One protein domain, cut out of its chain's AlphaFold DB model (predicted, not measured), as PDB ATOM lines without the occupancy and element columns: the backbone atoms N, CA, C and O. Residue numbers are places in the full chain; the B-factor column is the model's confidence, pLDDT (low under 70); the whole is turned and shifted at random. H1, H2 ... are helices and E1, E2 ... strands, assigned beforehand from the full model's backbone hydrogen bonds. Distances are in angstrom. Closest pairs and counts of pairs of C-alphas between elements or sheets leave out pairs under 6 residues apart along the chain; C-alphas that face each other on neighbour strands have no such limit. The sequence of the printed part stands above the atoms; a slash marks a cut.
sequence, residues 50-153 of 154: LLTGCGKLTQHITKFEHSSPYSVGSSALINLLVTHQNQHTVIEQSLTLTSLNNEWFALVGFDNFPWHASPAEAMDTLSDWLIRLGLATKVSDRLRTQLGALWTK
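This is residues 50 to 153 of the 154 residues of an uncharacterized protein of Yersinia enterocolitica LC20 (UniProt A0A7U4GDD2). A long, twisted sheet of four strands forms a wall, with two helices over one face and no named helix over the other. H2 crosses the sheet near the end where E2 turns into E3, while H3 runs along the edge strand E1; the tiny H1 is by H2. The 104 printed residues hold three named helices and four named strands in the order H1 E1 E2 E3 E4 H2 H3; the sheet, order E1 E2 E3 E4, is antiparallel throughout, and the class is mixed, helices and strands. The whole is elongated, spanning 49 by 28 by 18 A, and only just loose, close to compact, with a radius of gyration of the C-alphas of 15.9 A.

Start with E1, residues 55 to 66, at C-alpha 55 (27.427, 29.934, -16.753); it runs 31.2 A and bends by 50 degrees at residue 63. E2, residues 75 to 85, covers 32.3 A, E3, residues 90 to 100, 32.4 A, and E4, residues 103 to 110, 23.4 A. Find H2, residues 119 to 136, from C-alpha 119 at (2.947, 28.326, -5.046), 25.1 A long. H3, residues 141 to 152, runs 16.7 A to C-alpha 152 at (31.356, 61.007, -16.150). H1, residues 50 to 53, measures 5.5 A.

Look first at the meander E1 E2 E3 E4, each strand the antiparallel neighbour and hairpin partner of the one before. Between E1 and E2, N 60 and O 81 are 3.0 A apart; between E2 and E3, N 91 and O 84 are 2.7 A apart; between E3 and E4, N 96 and O 107 are 2.8 A apart, each within hydrogen-bond range. There are two layers, helices on one face of a sheet: H2 and H3 lie on the same face. H2 has a height over the sheet of 8.1 A, over E3 and only just over E2, on which 3 of its C-alphas fall; it runs across the strands, at 73 degrees to E3 on the local plane. Its closest C-alphas to E2 are those of Ala 136 and His 84, 6.5 A. H3, at a height over the sheet of 9.5 A, lies over E1 and runs along it, at 3 degrees on the local plane; the closest C-alphas are those of Leu 143 and Gln 59, 7.3 A. H2 and H3 are apart. H1 is not on the sheet; it only just touches H2, at residues 128 to 132 of H2 alone, with 3 pairs of C-alphas within 8 A, the closest being Leu 50 and Arg 132, 6.8 A. In H2 and H3 every O i to N i+4 pair is within hydrogen-bond range; H1 is too short for such a pair, and its one O i to N i+3 pair is not within range.

The farthest C-alphas, those of Tyr 70 and Ala 117, are 50.4 A apart. The printed part has no cut, and no link is long. Look for pLDDT under 70 at residues 50 to 57, 69 to 73 and 87 to 88; the mean of the printed part is 82.9.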
ATOM      1  N   LEU A  50      23.983  24.863  -8.901       62.09
ATOM      2  CA  LEU A  50      23.922  26.325  -8.856       62.09
ATOM      3  C   LEU A  50      25.289  26.952  -9.162       62.09
ATOM      4  O   LEU A  50      25.364  27.907  -9.926       62.09
ATOM      5  N   LEU A  51      26.381  26.413  -8.613       59.44
ATOM      6  CA  LEU A  51      27.728  26.969  -8.795       59.44
ATOM      7  C   LEU A  51      28.385  26.568 -10.122       59.44
ATOM      8  O   LEU A  51      29.068  27.386 -10.734       59.44
ATOM      9  N   THR A  52      28.199  25.325 -10.566       57.31
ATOM     10  CA  THR A  52      28.811  24.796 -11.799       57.31
ATOM     11  C   THR A  52      27.938  25.016 -13.030       57.31
ATOM     12  O   THR A  52      28.467  25.206 -14.123       57.31
ATOM     13  N   GLY A  53      26.614  25.046 -12.861       56.91
ATOM     14  CA  GLY A  53      25.651  25.272 -13.935       56.91
ATOM     15  C   GLY A  53      25.353  26.744 -14.202       56.91
ATOM     16  O   GLY A  53      24.809  27.046 -15.257       56.91
ATOM     17  N   CYS A  54      25.710  27.666 -13.298       61.53
ATOM     18  CA  CYS A  54      25.571  29.105 -13.529       61.53
ATOM     19  C   CYS A  54      26.703  29.618 -14.433       61.53
ATOM     20  O   CYS A  54      27.647  30.281 -13.995       61.53
ATOM     21  N   GLY A  55      26.597  29.315 -15.728       59.47
ATOM     22  CA  GLY A  55      27.427  29.934 -16.753       59.47
ATOM     23  C   GLY A  55      27.112  31.428 -16.829       59.47
ATOM     24  O   GLY A  55      26.050  31.820 -17.313       59.47
ATOM     25  N   LYS A  56      28.016  32.283 -16.339       60.16
ATOM     26  CA  LYS A  56      27.957  33.724 -16.624       60.16
ATOM     27  C   LYS A  56      28.127  33.912 -18.128       60.16
ATOM     28  O   LYS A  56      29.227  33.704 -18.632       60.16
ATOM     29  N   LEU A  57      27.071  34.325 -18.823       69.25
ATOM     30  CA  LEU A  57      27.153  34.590 -20.255       69.25
ATOM     31  C   LEU A  57      27.420  36.072 -20.500       69.25
ATOM     32  O   LEU A  57      28.505  36.416 -20.968       69.25
ATOM     33  N   THR A  58      26.504  36.970 -20.126       80.56
ATOM     34  CA  THR A  58      26.651  38.394 -20.469       80.56
ATOM     35  C   THR A  58      25.922  39.341 -19.515       80.56
ATOM     36  O   THR A  58      24.840  39.047 -19.017       80.56
ATOM     37  N   GLN A  59      26.516  40.521 -19.303       86.44
ATOM     38  CA  GLN A  59      25.884  41.694 -18.689       86.44
ATOM     39  C   GLN A  59      25.858  42.808 -19.735       86.44
ATOM     40  O   GLN A  59      26.905  43.124 -20.311       86.44
ATOM     41  N   HIS A  60      24.699  43.416 -19.968       87.81
ATOM     42  CA  HIS A  60      24.568  44.506 -20.927       87.81
ATOM     43  C   HIS A  60      23.726  45.650 -20.360       87.81
ATOM     44  O   HIS A  60      22.625  45.429 -19.867       87.81
ATOM     45  N   ILE A  61      24.241  46.879 -20.439       89.88
ATOM     46  CA  ILE A  61      23.470  48.088 -20.136       89.88
ATOM     47  C   ILE A  61      22.555  48.365 -21.328       89.88
ATOM     48  O   ILE A  61      23.044  48.713 -22.400       89.88
ATOM     49  N   THR A  62      21.248  48.225 -21.134       90.75
ATOM     50  CA  THR A  62      20.234  48.512 -22.160       90.75
ATOM     51  C   THR A  62      19.773  49.963 -22.117       90.75
ATOM     52  O   THR A  62      19.343  50.508 -23.131       90.75
ATOM     53  N   LYS A  63      19.881  50.610 -20.951       91.94
ATOM     54  CA  LYS A  63      19.525  52.014 -20.759       91.94
ATOM     55  C   LYS A  63      20.373  52.636 -19.654       91.94
ATOM     56  O   LYS A  63      20.608  51.998 -18.631       91.94
ATOM     57  N   PHE A  64      20.804  53.877 -19.851       91.44
ATOM     58  CA  PHE A  64      21.495  54.663 -18.835       91.44
ATOM     59  C   PHE A  64      21.090  56.127 -18.962       91.44
ATOM     60  O   PHE A  64      21.333  56.756 -19.990       91.44
ATOM     61  N   GLU A  65      20.475  56.657 -17.916       90.88
ATOM     62  CA  GLU A  65      20.081  58.057 -17.796       90.88
ATOM     63  C   GLU A  65      20.517  58.549 -16.421       90.88
ATOM     64  O   GLU A  65      20.367  57.840 -15.429       90.88
ATOM     65  N   HIS A  66      21.054  59.761 -16.335       88.69
ATOM     66  CA  HIS A  66      21.249  60.424 -15.053       88.69
ATOM     67  C   HIS A  66      21.131  61.933 -15.222       88.69
ATOM     68  O   HIS A  66      21.431  62.479 -16.284       88.69
ATOM     69  N   SER A  67      20.685  62.606 -14.168       84.81
ATOM     70  CA  SER A  67      20.778  64.055 -14.064       84.81
ATOM     71  C   SER A  67      22.132  64.456 -13.472       84.81
ATOM     72  O   SER A  67      22.909  63.610 -13.016       84.81
ATOM     73  N   SER A  68      22.428  65.761 -13.471       73.12
ATOM     74  CA  SER A  68      23.677  66.272 -12.902       73.12
ATOM     75  C   SER A  68      23.857  65.754 -11.463       73.12
ATOM     76  O   SER A  68      22.982  66.006 -10.620       73.12
ATOM     77  N   PRO A  69      24.974  65.065 -11.157       62.34
ATOM     78  CA  PRO A  69      25.204  64.455  -9.847       62.34
ATOM     79  C   PRO A  69      25.346  65.493  -8.721       62.34
ATOM     80  O   PRO A  69      25.320  65.135  -7.549       62.34
ATOM     81  N   TYR A  70      25.462  66.777  -9.071       66.50
ATOM     82  CA  TYR A  70      25.651  67.895  -8.144       66.50
ATOM     83  C   TYR A  70      24.402  68.775  -7.983       66.50
ATOM     84  O   TYR A  70      24.485  69.868  -7.427       66.50
ATOM     85  N   SER A  71      23.246  68.323  -8.479       65.50
ATOM     86  CA  SER A  71      21.979  69.054  -8.382       65.50
ATOM     87  C   SER A  71      21.067  68.500  -7.285       65.50
ATOM     88  O   SER A  71      21.056  67.302  -7.001       65.50
ATOM     89  N   VAL A  72      20.281  69.383  -6.665       66.62
ATOM     90  CA  VAL A  72      19.177  68.984  -5.782       66.62
ATOM     91  C   VAL A  72      18.126  68.277  -6.640       66.62
ATOM     92  O   VAL A  72      17.671  68.843  -7.632       66.62
ATOM     93  N   GLY A  73      17.758  67.046  -6.276       67.31
ATOM     94  CA  GLY A  73      16.901  66.188  -7.105       67.31
ATOM     95  C   GLY A  73      17.670  65.311  -8.096       67.31
ATOM     96  O   GLY A  73      17.122  64.941  -9.134       67.31
ATOM     97  N   SER A  74      18.937  64.989  -7.799       78.81
ATOM     98  CA  SER A  74      19.720  64.041  -8.588       78.81
ATOM     99  C   SER A  74      18.971  62.715  -8.756       78.81
ATOM    100  O   SER A  74      18.425  62.144  -7.805       78.81
ATOM    101  N   SER A  75      18.938  62.230  -9.993       87.62
ATOM    102  CA  SER A  75      18.348  60.950 -10.344       87.62
ATOM    103  C   SER A  75      19.247  60.187 -11.303       87.62
ATOM    104  O   SER A  75      19.978  60.780 -12.096       87.62
ATOM    105  N   ALA A  76      19.194  58.865 -11.220       90.19
ATOM    106  CA  ALA A  76      19.817  57.977 -12.186       90.19
ATOM    107  C   ALA A  76      18.898  56.789 -12.450       90.19
ATOM    108  O   ALA A  76      18.216  56.322 -11.544       90.19
ATOM    109  N   LEU A  77      18.896  56.296 -13.678       91.69
ATOM    110  CA  LEU A  77      18.190  55.104 -14.110       91.69
ATOM    111  C   LEU A  77      19.149  54.266 -14.948       91.69
ATOM    112  O   LEU A  77      19.658  54.715 -15.976       91.69
ATOM    113  N   ILE A  78      19.384  53.038 -14.511       93.00
ATOM    114  CA  ILE A  78      20.281  52.096 -15.168       93.00
ATOM    115  C   ILE A  78      19.511  50.802 -15.377       93.00
ATOM    116  O   ILE A  78      19.175  50.115 -14.413       93.00
ATOM    117  N   ASN A  79      19.280  50.445 -16.636       92.81
ATOM    118  CA  ASN A  79      18.696  49.158 -16.985       92.81
ATOM    119  C   ASN A  79      19.809  48.223 -17.446       92.81
ATOM    120  O   ASN A  79      20.619  48.557 -18.317       92.81
ATOM    121  N   LEU A  80      19.833  47.042 -16.847       90.38
ATOM    122  CA  LEU A  80      20.785  45.979 -17.099       90.38
ATOM    123  C   LEU A  80      20.016  44.738 -17.529       90.38
ATOM    124  O   LEU A  80      19.129  44.278 -16.817       90.38
ATOM    125  N   LEU A  81      20.395  44.172 -18.667       90.12
ATOM    126  CA  LEU A  81      20.009  42.823 -19.038       90.12
ATOM    127  C   LEU A  81      21.114  41.873 -18.586       90.12
ATOM    128  O   LEU A  81      22.288  42.040 -18.947       90.12
ATOM    129  N   VAL A  82      20.736  40.897 -17.769       88.19
ATOM    130  CA  VAL A  82      21.630  39.845 -17.294       88.19
ATOM    131  C   VAL A  82      21.183  38.537 -17.918       88.19
ATOM    132  O   VAL A  82      20.078  38.066 -17.661       88.19
ATOM    133  N   THR A  83      22.069  37.952 -18.715       85.50
ATOM    134  CA  THR A  83      21.857  36.640 -19.319       85.50
ATOM    135  C   THR A  83      22.727  35.633 -18.590       85.50
ATOM    136  O   THR A  83      23.957  35.764 -18.525       85.50
ATOM    137  N   HIS A  84      22.085  34.619 -18.033       82.31
ATOM    138  CA  HIS A  84      22.738  33.492 -17.385       82.31
ATOM    139  C   HIS A  84      22.086  32.198 -17.840       82.31
ATOM    140  O   HIS A  84      21.051  32.198 -18.491       82.31
ATOM    141  N   GLN A  85      22.744  31.086 -17.575       75.88
ATOM    142  CA  GLN A  85      22.267  29.784 -17.998       75.88
ATOM    143  C   GLN A  85      22.115  28.885 -16.771       75.88
ATOM    144  O   GLN A  85      22.873  28.999 -15.806       75.88
ATOM    145  N   ASN A  86      21.113  28.013 -16.803       70.88
ATOM    146  CA  ASN A  86      21.065  26.813 -15.973       70.88
ATOM    147  C   ASN A  86      21.372  25.585 -16.856       70.88
ATOM    148  O   ASN A  86      21.610  25.709 -18.055       70.88
ATOM    149  N   GLN A  87      21.356  24.376 -16.299       65.94
ATOM    150  CA  GLN A  87      21.715  23.170 -17.063       65.94
ATOM    151  C   GLN A  87      20.828  22.901 -18.299       65.94
ATOM    152  O   GLN A  87      21.204  22.095 -19.149       65.94
ATOM    153  N   HIS A  88      19.681  23.573 -18.433       69.88
ATOM    154  CA  HIS A  88      18.669  23.271 -19.445       69.88
ATOM    155  C   HIS A  88      18.296  24.459 -20.342       69.88
ATOM    156  O   HIS A  88      17.885  24.256 -21.481       69.88
ATOM    157  N   THR A  89      18.423  25.692 -19.856       78.12
ATOM    158  CA  THR A  89      17.859  26.894 -20.480       78.12
ATOM    159  C   THR A  89      18.705  28.130 -20.201       78.12
ATOM    160  O   THR A  89      19.304  28.270 -19.132       78.12
ATOM    161  N   VAL A  90      18.690  29.062 -21.151       83.69
ATOM    162  CA  VAL A  90      19.173  30.429 -20.944       83.69
ATOM    163  C   VAL A  90      18.061  31.239 -20.282       83.69
ATOM    164  O   VAL A  90      16.916  31.201 -20.724       83.69
ATOM    165  N   ILE A  91      18.413  31.949 -19.220       85.44
ATOM    166  CA  ILE A  91      17.544  32.821 -18.443       85.44
ATOM    167  C   ILE A  91      18.005  34.261 -18.675       85.44
ATOM    168  O   ILE A  91      19.177  34.601 -18.487       85.44
ATOM    169  N   GLU A  92      17.063  35.112 -19.065       87.31
ATOM    170  CA  GLU A  92      17.267  36.546 -19.233       87.31
ATOM    171  C   GLU A  92      16.474  37.291 -18.167       87.31
ATOM    172  O   GLU A  92      15.289  37.037 -17.963       87.31
ATOM    173  N   GLN A  93      17.148  38.185 -17.451       87.75
ATOM    174  CA  GLN A  93      16.548  38.940 -16.359       87.75
ATOM    175  C   GLN A  93      16.885  40.414 -16.483       87.75
ATOM    176  O   GLN A  93      18.045  40.805 -16.664       87.75
ATOM    177  N   SER A  94      15.844  41.224 -16.345       90.12
ATOM    178  CA  SER A  94      15.918  42.673 -16.429       90.12
ATOM    179  C   SER A  94      16.103  43.248 -15.025       90.12
ATOM    180  O   SER A  94      15.231  43.131 -14.169       90.12
ATOM    181  N   LEU A  95      17.242  43.888 -14.772       90.94
ATOM    182  CA  LEU A  95      17.526  44.609 -13.533       90.94
ATOM    183  C   LEU A  95      17.444  46.111 -13.801       90.94
ATOM    184  O   LEU A  95      18.134  46.636 -14.669       90.94
ATOM    185  N   THR A  96      16.632  46.812 -13.020       93.12
ATOM    186  CA  THR A  96      16.557  48.274 -13.027       93.12
ATOM    187  C   THR A  96      17.135  48.800 -11.724       93.12
ATOM    188  O   THR A  96      16.659  48.437 -10.653       93.12
ATOM    189  N   LEU A  97      18.156  49.647 -11.812       92.62
ATOM    190  CA  LEU A  97      18.725  50.388 -10.692       92.62
ATOM    191  C   LEU A  97      18.329  51.848 -10.840       92.62
ATOM    192  O   LEU A  97      18.676  52.489 -11.833       92.62
ATOM    193  N   THR A  98      17.642  52.370  -9.835       92.62
ATOM    194  CA  THR A  98      17.201  53.756  -9.822       92.62
ATOM    195  C   THR A  98      17.791  54.460  -8.614       92.62
ATOM    196  O   THR A  98      17.757  53.937  -7.502       92.62
ATOM    197  N   SER A  99      18.326  55.654  -8.839       90.50
ATOM    198  CA  SER A  99      18.701  56.595  -7.796       90.50
ATOM    199  C   SER A  99      17.709  57.751  -7.810       90.50
ATOM    200  O   SER A  99      17.469  58.326  -8.870       90.50
ATOM    201  N   LEU A 100      17.125  58.087  -6.664       87.88
ATOM    202  CA  LEU A 100      16.314  59.291  -6.465       87.88
ATOM    203  C   LEU A 100      16.760  59.946  -5.162       87.88
ATOM    204  O   LEU A 100      16.769  59.292  -4.125       87.88
ATOM    205  N   ASN A 101      17.140  61.225  -5.202       84.19
ATOM    206  CA  ASN A 101      17.628  61.956  -4.023       84.19
ATOM    207  C   ASN A 101      18.790  61.240  -3.305       84.19
ATOM    208  O   ASN A 101      18.866  61.237  -2.080       84.19
ATOM    209  N   ASN A 102      19.701  60.638  -4.077       78.06
ATOM    210  CA  ASN A 102      20.822  59.815  -3.604       78.06
ATOM    211  C   ASN A 102      20.445  58.498  -2.901       78.06
ATOM    212  O   ASN A 102      21.336  57.791  -2.429       78.06
ATOM    213  N   GLU A 103      19.169  58.117  -2.873       86.75
ATOM    214  CA  GLU A 103      18.747  56.795  -2.422       86.75
ATOM    215  C   GLU A 103      18.652  55.845  -3.610       86.75
ATOM    216  O   GLU A 103      18.065  56.174  -4.641       86.75
ATOM    217  N   TRP A 104      19.250  54.664  -3.467       90.06
ATOM    218  CA  TRP A 104      19.234  53.631  -4.494       90.06
ATOM    219  C   TRP A 104      18.183  52.578  -4.181       90.06
ATOM    220  O   TRP A 104      18.140  52.036  -3.078       90.06
ATOM    221  N   PHE A 105      17.395  52.225  -5.187       92.19
ATOM    222  CA  PHE A 105      16.523  51.061  -5.154       92.19
ATOM    223  C   PHE A 105      16.678  50.248  -6.435       92.19
ATOM    224  O   PHE A 105      17.091  50.757  -7.481       92.19
ATOM    225  N   ALA A 106      16.371  48.959  -6.332       91.31
ATOM    226  CA  ALA A 106      16.482  48.019  -7.430       91.31
ATOM    227  C   ALA A 106      15.150  47.306  -7.655       91.31
ATOM    228  O   ALA A 106      14.473  46.922  -6.702       91.31
ATOM    229  N   LEU A 107      14.804  47.100  -8.921       92.25
ATOM    230  CA  LEU A 107      13.699  46.252  -9.344       92.25
ATOM    231  C   LEU A 107      14.251  45.142 -10.230       92.25
ATOM    232  O   LEU A 107      15.036  45.400 -11.142       92.25
ATOM    233  N   VAL A 108      13.828  43.912  -9.957       90.19
ATOM    234  CA  VAL A 108      14.171  42.732 -10.752       90.19
ATOM    235  C   VAL A 108      12.909  42.264 -11.465       90.19
ATOM    236  O   VAL A 108      11.929  41.900 -10.819       90.19
ATOM    237  N   GLY A 109      12.940  42.298 -12.793       88.38
ATOM    238  CA  GLY A 109      11.941  41.695 -13.662       88.38
ATOM    239  C   GLY A 109      12.374  40.291 -14.074       88.38
ATOM    240  O   GLY A 109      13.495  40.090 -14.546       88.38
ATOM    241  N   PHE A 110      11.476  39.327 -13.891       84.50
ATOM    242  CA  PHE A 110      11.649  37.949 -14.341       84.50
ATOM    243  C   PHE A 110      10.841  37.735 -15.616       84.50
ATOM    244  O   PHE A 110       9.666  37.366 -15.572       84.50
ATOM    245  N   ASP A 111      11.474  38.008 -16.751       78.44
ATOM    246  CA  ASP A 111      10.868  37.785 -18.056       78.44
ATOM    247  C   ASP A 111      10.752  36.272 -18.308       78.44
ATOM    248  O   ASP A 111      11.645  35.499 -17.964       78.44
ATOM    249  N   ASN A 112       9.632  35.829 -18.889       82.12
ATOM    250  CA  ASN A 112       9.359  34.412 -19.168       82.12
ATOM    251  C   ASN A 112       9.421  33.484 -17.934       82.12
ATOM    252  O   ASN A 112       9.822  32.325 -18.053       82.12
ATOM    253  N   PHE A 113       9.022  33.973 -16.754       86.56
ATOM    254  CA  PHE A 113       8.897  33.126 -15.566       86.56
ATOM    255  C   PHE A 113       7.943  31.944 -15.845       86.56
ATOM    256  O   PHE A 113       6.823  32.177 -16.321       86.56
ATOM    257  N   PRO A 114       8.369  30.685 -15.624       86.81
ATOM    258  CA  PRO A 114       7.603  29.525 -16.056       86.81
ATOM    259  C   PRO A 114       6.294  29.370 -15.276       86.81
ATOM    260  O   PRO A 114       6.120  29.866 -14.164       86.81
ATOM    261  N   TRP A 115       5.340  28.668 -15.887       90.56
ATOM    262  CA  TRP A 115       4.102  28.305 -15.208       90.56
ATOM    263  C   TRP A 115       4.361  27.182 -14.196       90.56
ATOM    264  O   TRP A 115       5.103  26.244 -14.489       90.56
ATOM    265  N   HIS A 116       3.705  27.254 -13.038       92.19
ATOM    266  CA  HIS A 116       3.827  26.274 -11.957       92.19
ATOM    267  C   HIS A 116       2.459  25.788 -11.494       92.19
ATOM    268  O   HIS A 116       1.489  26.551 -11.485       92.19
ATOM    269  N   ALA A 117       2.392  24.528 -11.061       92.44
ATOM    270  CA  ALA A 117       1.155  23.927 -10.577       92.44
ATOM    271  C   ALA A 117       0.846  24.313  -9.121       92.44
ATOM    272  O   ALA A 117      -0.295  24.174  -8.676       92.44
ATOM    273  N   SER A 118       1.841  24.811  -8.375       94.44
ATOM    274  CA  SER A 118       1.678  25.243  -6.986       94.44
ATOM    275  C   SER A 118       2.519  26.479  -6.624       94.44
ATOM    276  O   SER A 118       3.550  26.739  -7.250       94.44
ATOM    277  N   PRO A 119       2.132  27.230  -5.571       92.25
ATOM    278  CA  PRO A 119       2.947  28.326  -5.046       92.25
ATOM    279  C   PRO A 119       4.325  27.886  -4.536       92.25
ATOM    280  O   PRO A 119       5.268  28.662  -4.626       92.25
ATOM    281  N   ALA A 120       4.452  26.662  -4.009       88.50
ATOM    282  CA  ALA A 120       5.727  26.139  -3.517       88.50
ATOM    283  C   ALA A 120       6.729  25.956  -4.666       88.50
ATOM    284  O   ALA A 120       7.819  26.511  -4.614       88.50
ATOM    285  N   GLU A 121       6.312  25.306  -5.757       85.81
ATOM    286  CA  GLU A 121       7.147  25.134  -6.959       85.81
ATOM    287  C   GLU A 121       7.556  26.475  -7.589       85.81
ATOM    288  O   GLU A 121       8.684  26.633  -8.069       85.81
ATOM    289  N   ALA A 122       6.649  27.460  -7.570       89.19
ATOM    290  CA  ALA A 122       6.955  28.813  -8.021       89.19
ATOM    291  C   ALA A 122       8.002  29.489  -7.124       89.19
ATOM    292  O   ALA A 122       8.925  30.125  -7.627       89.19
ATOM    293  N   MET A 123       7.896  29.332  -5.802       89.00
ATOM    294  CA  MET A 123       8.882  29.871  -4.863       89.00
ATOM    295  C   MET A 123      10.246  29.194  -5.000       89.00
ATOM    296  O   MET A 123      11.255  29.894  -4.965       89.00
ATOM    297  N   ASP A 124      10.289  27.881  -5.223       84.50
ATOM    298  CA  ASP A 124      11.539  27.147  -5.453       84.50
ATOM    299  C   ASP A 124      12.247  27.654  -6.718       84.50
ATOM    300  O   ASP A 124      13.441  27.965  -6.698       84.50
ATOM    301  N   THR A 125      11.492  27.842  -7.803       86.75
ATOM    302  CA  THR A 125      12.025  28.366  -9.072       86.75
ATOM    303  C   THR A 125      12.488  29.813  -8.943       86.75
ATOM    304  O   THR A 125      13.568  30.166  -9.419       86.75
ATOM    305  N   LEU A 126      11.711  30.659  -8.259       87.38
ATOM    306  CA  LEU A 126      12.104  32.035  -7.961       87.38
ATOM    307  C   LEU A 126      13.393  32.084  -7.131       87.38
ATOM    308  O   LEU A 126      14.263  32.915  -7.394       87.38
ATOM    309  N   SER A 127      13.525  31.196  -6.145       85.88
ATOM    310  CA  SER A 127      14.703  31.104  -5.282       85.88
ATOM    311  C   SER A 127      15.955  30.726  -6.087       85.88
ATOM    312  O   SER A 127      16.964  31.432  -6.002       85.88
ATOM    313  N   ASP A 128      15.874  29.710  -6.958       82.00
ATOM    314  CA  ASP A 128      16.963  29.336  -7.881       82.00
ATOM    315  C   ASP A 128      17.362  30.519  -8.780       82.00
ATOM    316  O   ASP A 128      18.540  30.880  -8.882       82.00
ATOM    317  N   TRP A 129      16.371  31.189  -9.371       85.44
ATOM    318  CA  TRP A 129      16.582  32.328 -10.260       85.44
ATOM    319  C   TRP A 129      17.247  33.512  -9.550       85.44
ATOM    320  O   TRP A 129      18.135  34.138 -10.132       85.44
ATOM    321  N   LEU A 130      16.870  33.808  -8.303       85.69
ATOM    322  CA  LEU A 130      17.471  34.870  -7.491       85.69
ATOM    323  C   LEU A 130      18.918  34.562  -7.101       85.69
ATOM    324  O   LEU A 130      19.769  35.455  -7.153       85.69
ATOM    325  N   ILE A 131      19.230  33.314  -6.746       80.94
ATOM    326  CA  ILE A 131      20.608  32.915  -6.432       80.94
ATOM    327  C   ILE A 131      21.493  33.064  -7.667       80.94
ATOM    328  O   ILE A 131      22.566  33.675  -7.596       80.94
ATOM    329  N   ARG A 132      21.034  32.560  -8.819       80.19
ATOM    330  CA  ARG A 132      21.760  32.692 -10.089       80.19
ATOM    331  C   ARG A 132      21.926  34.150 -10.489       80.19
ATOM    332  O   ARG A 132      23.029  34.544 -10.862       80.19
ATOM    333  N   LEU A 133      20.892  34.975 -10.320       83.00
ATOM    334  CA  LEU A 133      20.988  36.417 -10.536       83.00
ATOM    335  C   LEU A 133      22.051  37.047  -9.632       83.00
ATOM    336  O   LEU A 133      22.875  37.823 -10.113       83.00
ATOM    337  N   GLY A 134      22.087  36.705  -8.343       80.69
ATOM    338  CA  GLY A 134      23.099  37.198  -7.404       80.69
ATOM    339  C   GLY A 134      24.528  36.849  -7.837       80.69
ATOM    340  O   GLY A 134      25.438  37.678  -7.760       80.69
ATOM    341  N   LEU A 135      24.736  35.644  -8.374       78.44
ATOM    342  CA  LEU A 135      26.022  35.240  -8.945       78.44
ATOM    343  C   LEU A 135      26.328  36.000 -10.245       78.44
ATOM    344  O   LEU A 135      27.444  36.502 -10.431       78.44
ATOM    345  N   ALA A 136      25.338  36.119 -11.130       78.69
ATOM    346  CA  ALA A 136      25.466  36.709 -12.454       78.69
ATOM    347  C   ALA A 136      25.639  38.235 -12.422       78.69
ATOM    348  O   ALA A 136      26.384  38.768 -13.240       78.69
ATOM    349  N   THR A 137      25.043  38.938 -11.456       78.75
ATOM    350  CA  THR A 137      25.073  40.409 -11.309       78.75
ATOM    351  C   THR A 137      26.362  40.953 -10.707       78.75
ATOM    352  O   THR A 137      26.595  42.158 -10.789       78.75
ATOM    353  N   LYS A 138      27.249  40.103 -10.157       79.75
ATOM    354  CA  LYS A 138      28.574  40.546  -9.689       79.75
ATOM    355  C   LYS A 138      29.261  41.376 -10.771       79.75
ATOM    356  O   LYS A 138      29.550  40.847 -11.852       79.75
ATOM    357  N   VAL A 139      29.507  42.650 -10.463       75.94
ATOM    358  CA  VAL A 139      30.014  43.656 -11.403       75.94
ATOM    359  C   VAL A 139      31.326  43.175 -12.011       75.94
ATOM    360  O   VAL A 139      32.322  43.013 -11.304       75.94
ATOM    361  N   SER A 140      31.317  42.933 -13.322       79.12
ATOM    362  CA  SER A 140      32.538  42.650 -14.077       79.12
ATOM    363  C   SER A 140      33.389  43.913 -14.220       79.12
ATOM    364  O   SER A 140      32.862  45.026 -14.187       79.12
ATOM    365  N   ASP A 141      34.699  43.763 -14.428       82.62
ATOM    366  CA  ASP A 141      35.577  44.920 -14.660       82.62
ATOM    367  C   ASP A 141      35.120  45.729 -15.879       82.62
ATOM    368  O   ASP A 141      35.056  46.954 -15.820       82.62
ATOM    369  N   ARG A 142      34.670  45.043 -16.939       84.00
ATOM    370  CA  ARG A 142      34.060  45.672 -18.117       84.00
ATOM    371  C   ARG A 142      32.846  46.525 -17.746       84.00
ATOM    372  O   ARG A 142      32.784  47.682 -18.154       84.00
ATOM    373  N   LEU A 143      31.900  45.970 -16.983       85.12
ATOM    374  CA  LEU A 143      30.705  46.701 -16.562       85.12
ATOM    375  C   LEU A 143      31.077  47.903 -15.684       85.12
ATOM    376  O   LEU A 143      30.546  48.991 -15.884       85.12
ATOM    377  N   ARG A 144      32.035  47.736 -14.761       88.62
ATOM    378  CA  ARG A 144      32.537  48.825 -13.911       88.62
ATOM    379  C   ARG A 144      33.101  49.972 -14.746       88.62
ATOM    380  O   ARG A 144      32.737  51.123 -14.524       88.62
ATOM    381  N   THR A 145      33.954  49.661 -15.721       88.94
ATOM    382  CA  THR A 145      34.534  50.661 -16.625       88.94
ATOM    383  C   THR A 145      33.459  51.361 -17.454       88.94
ATOM    384  O   THR A 145      33.494  52.584 -17.576       88.94
ATOM    385  N   GLN A 146      32.482  50.621 -17.991       89.12
ATOM    386  CA  GLN A 146      31.381  51.200 -18.767       89.12
ATOM    387  C   GLN A 146      30.520  52.145 -17.926       89.12
ATOM    388  O   GLN A 146      30.271  53.269 -18.354       89.12
ATOM    389  N   LEU A 147      30.115  51.723 -16.725       89.75
ATOM    390  CA  LEU A 147      29.339  52.559 -15.808       89.75
ATOM    391  C   LEU A 147      30.107  53.826 -15.419       89.75
ATOM    392  O   LEU A 147      29.536  54.910 -15.477       89.75
ATOM    393  N   GLY A 148      31.402  53.724 -15.102       88.62
ATOM    394  CA  GLY A 148      32.226  54.894 -14.779       88.62
ATOM    395  C   GLY A 148      32.353  55.881 -15.945       88.62
ATOM    396  O   GLY A 148      32.229  57.091 -15.755       88.62
ATOM    397  N   ALA A 149      32.546  55.376 -17.166       88.56
ATOM    398  CA  ALA A 149      32.626  56.217 -18.360       88.56
ATOM    399  C   ALA A 149      31.290  56.905 -18.681       88.56
ATOM    400  O   ALA A 149      31.283  58.058 -19.102       88.56
ATOM    401  N   LEU A 150      30.164  56.215 -18.484       87.88
ATOM    402  CA  LEU A 150      28.831  56.788 -18.679       87.88
ATOM    403  C   LEU A 150      28.502  57.835 -17.611       87.88
ATOM    404  O   LEU A 150      27.995  58.897 -17.946       87.88
ATOM    405  N   TRP A 151      28.858  57.568 -16.354       86.12
ATOM    406  CA  TRP A 151      28.604  58.466 -15.224       86.12
ATOM    407  C   TRP A 151      29.345  59.807 -15.324       86.12
ATOM    408  O   TRP A 151      28.907  60.810 -14.775       86.12
ATOM    409  N   THR A 152      30.487  59.825 -16.011       83.56
ATOM    410  CA  THR A 152      31.356  61.007 -16.150       83.56
ATOM    411  C   THR A 152      31.130  61.796 -17.439       83.56
ATOM    412  O   THR A 152      31.679  62.884 -17.580       83.56
ATOM    413  N   LYS A 153      30.359  61.259 -18.395       73.81
ATOM    414  CA  LYS A 153      30.199  61.842 -19.735       73.81
ATOM    415  C   LYS A 153      29.139  62.946 -19.852       73.81
ATOM    416  O   LYS A 153      29.101  63.557 -20.917       73.81
TER     417      LYS A 153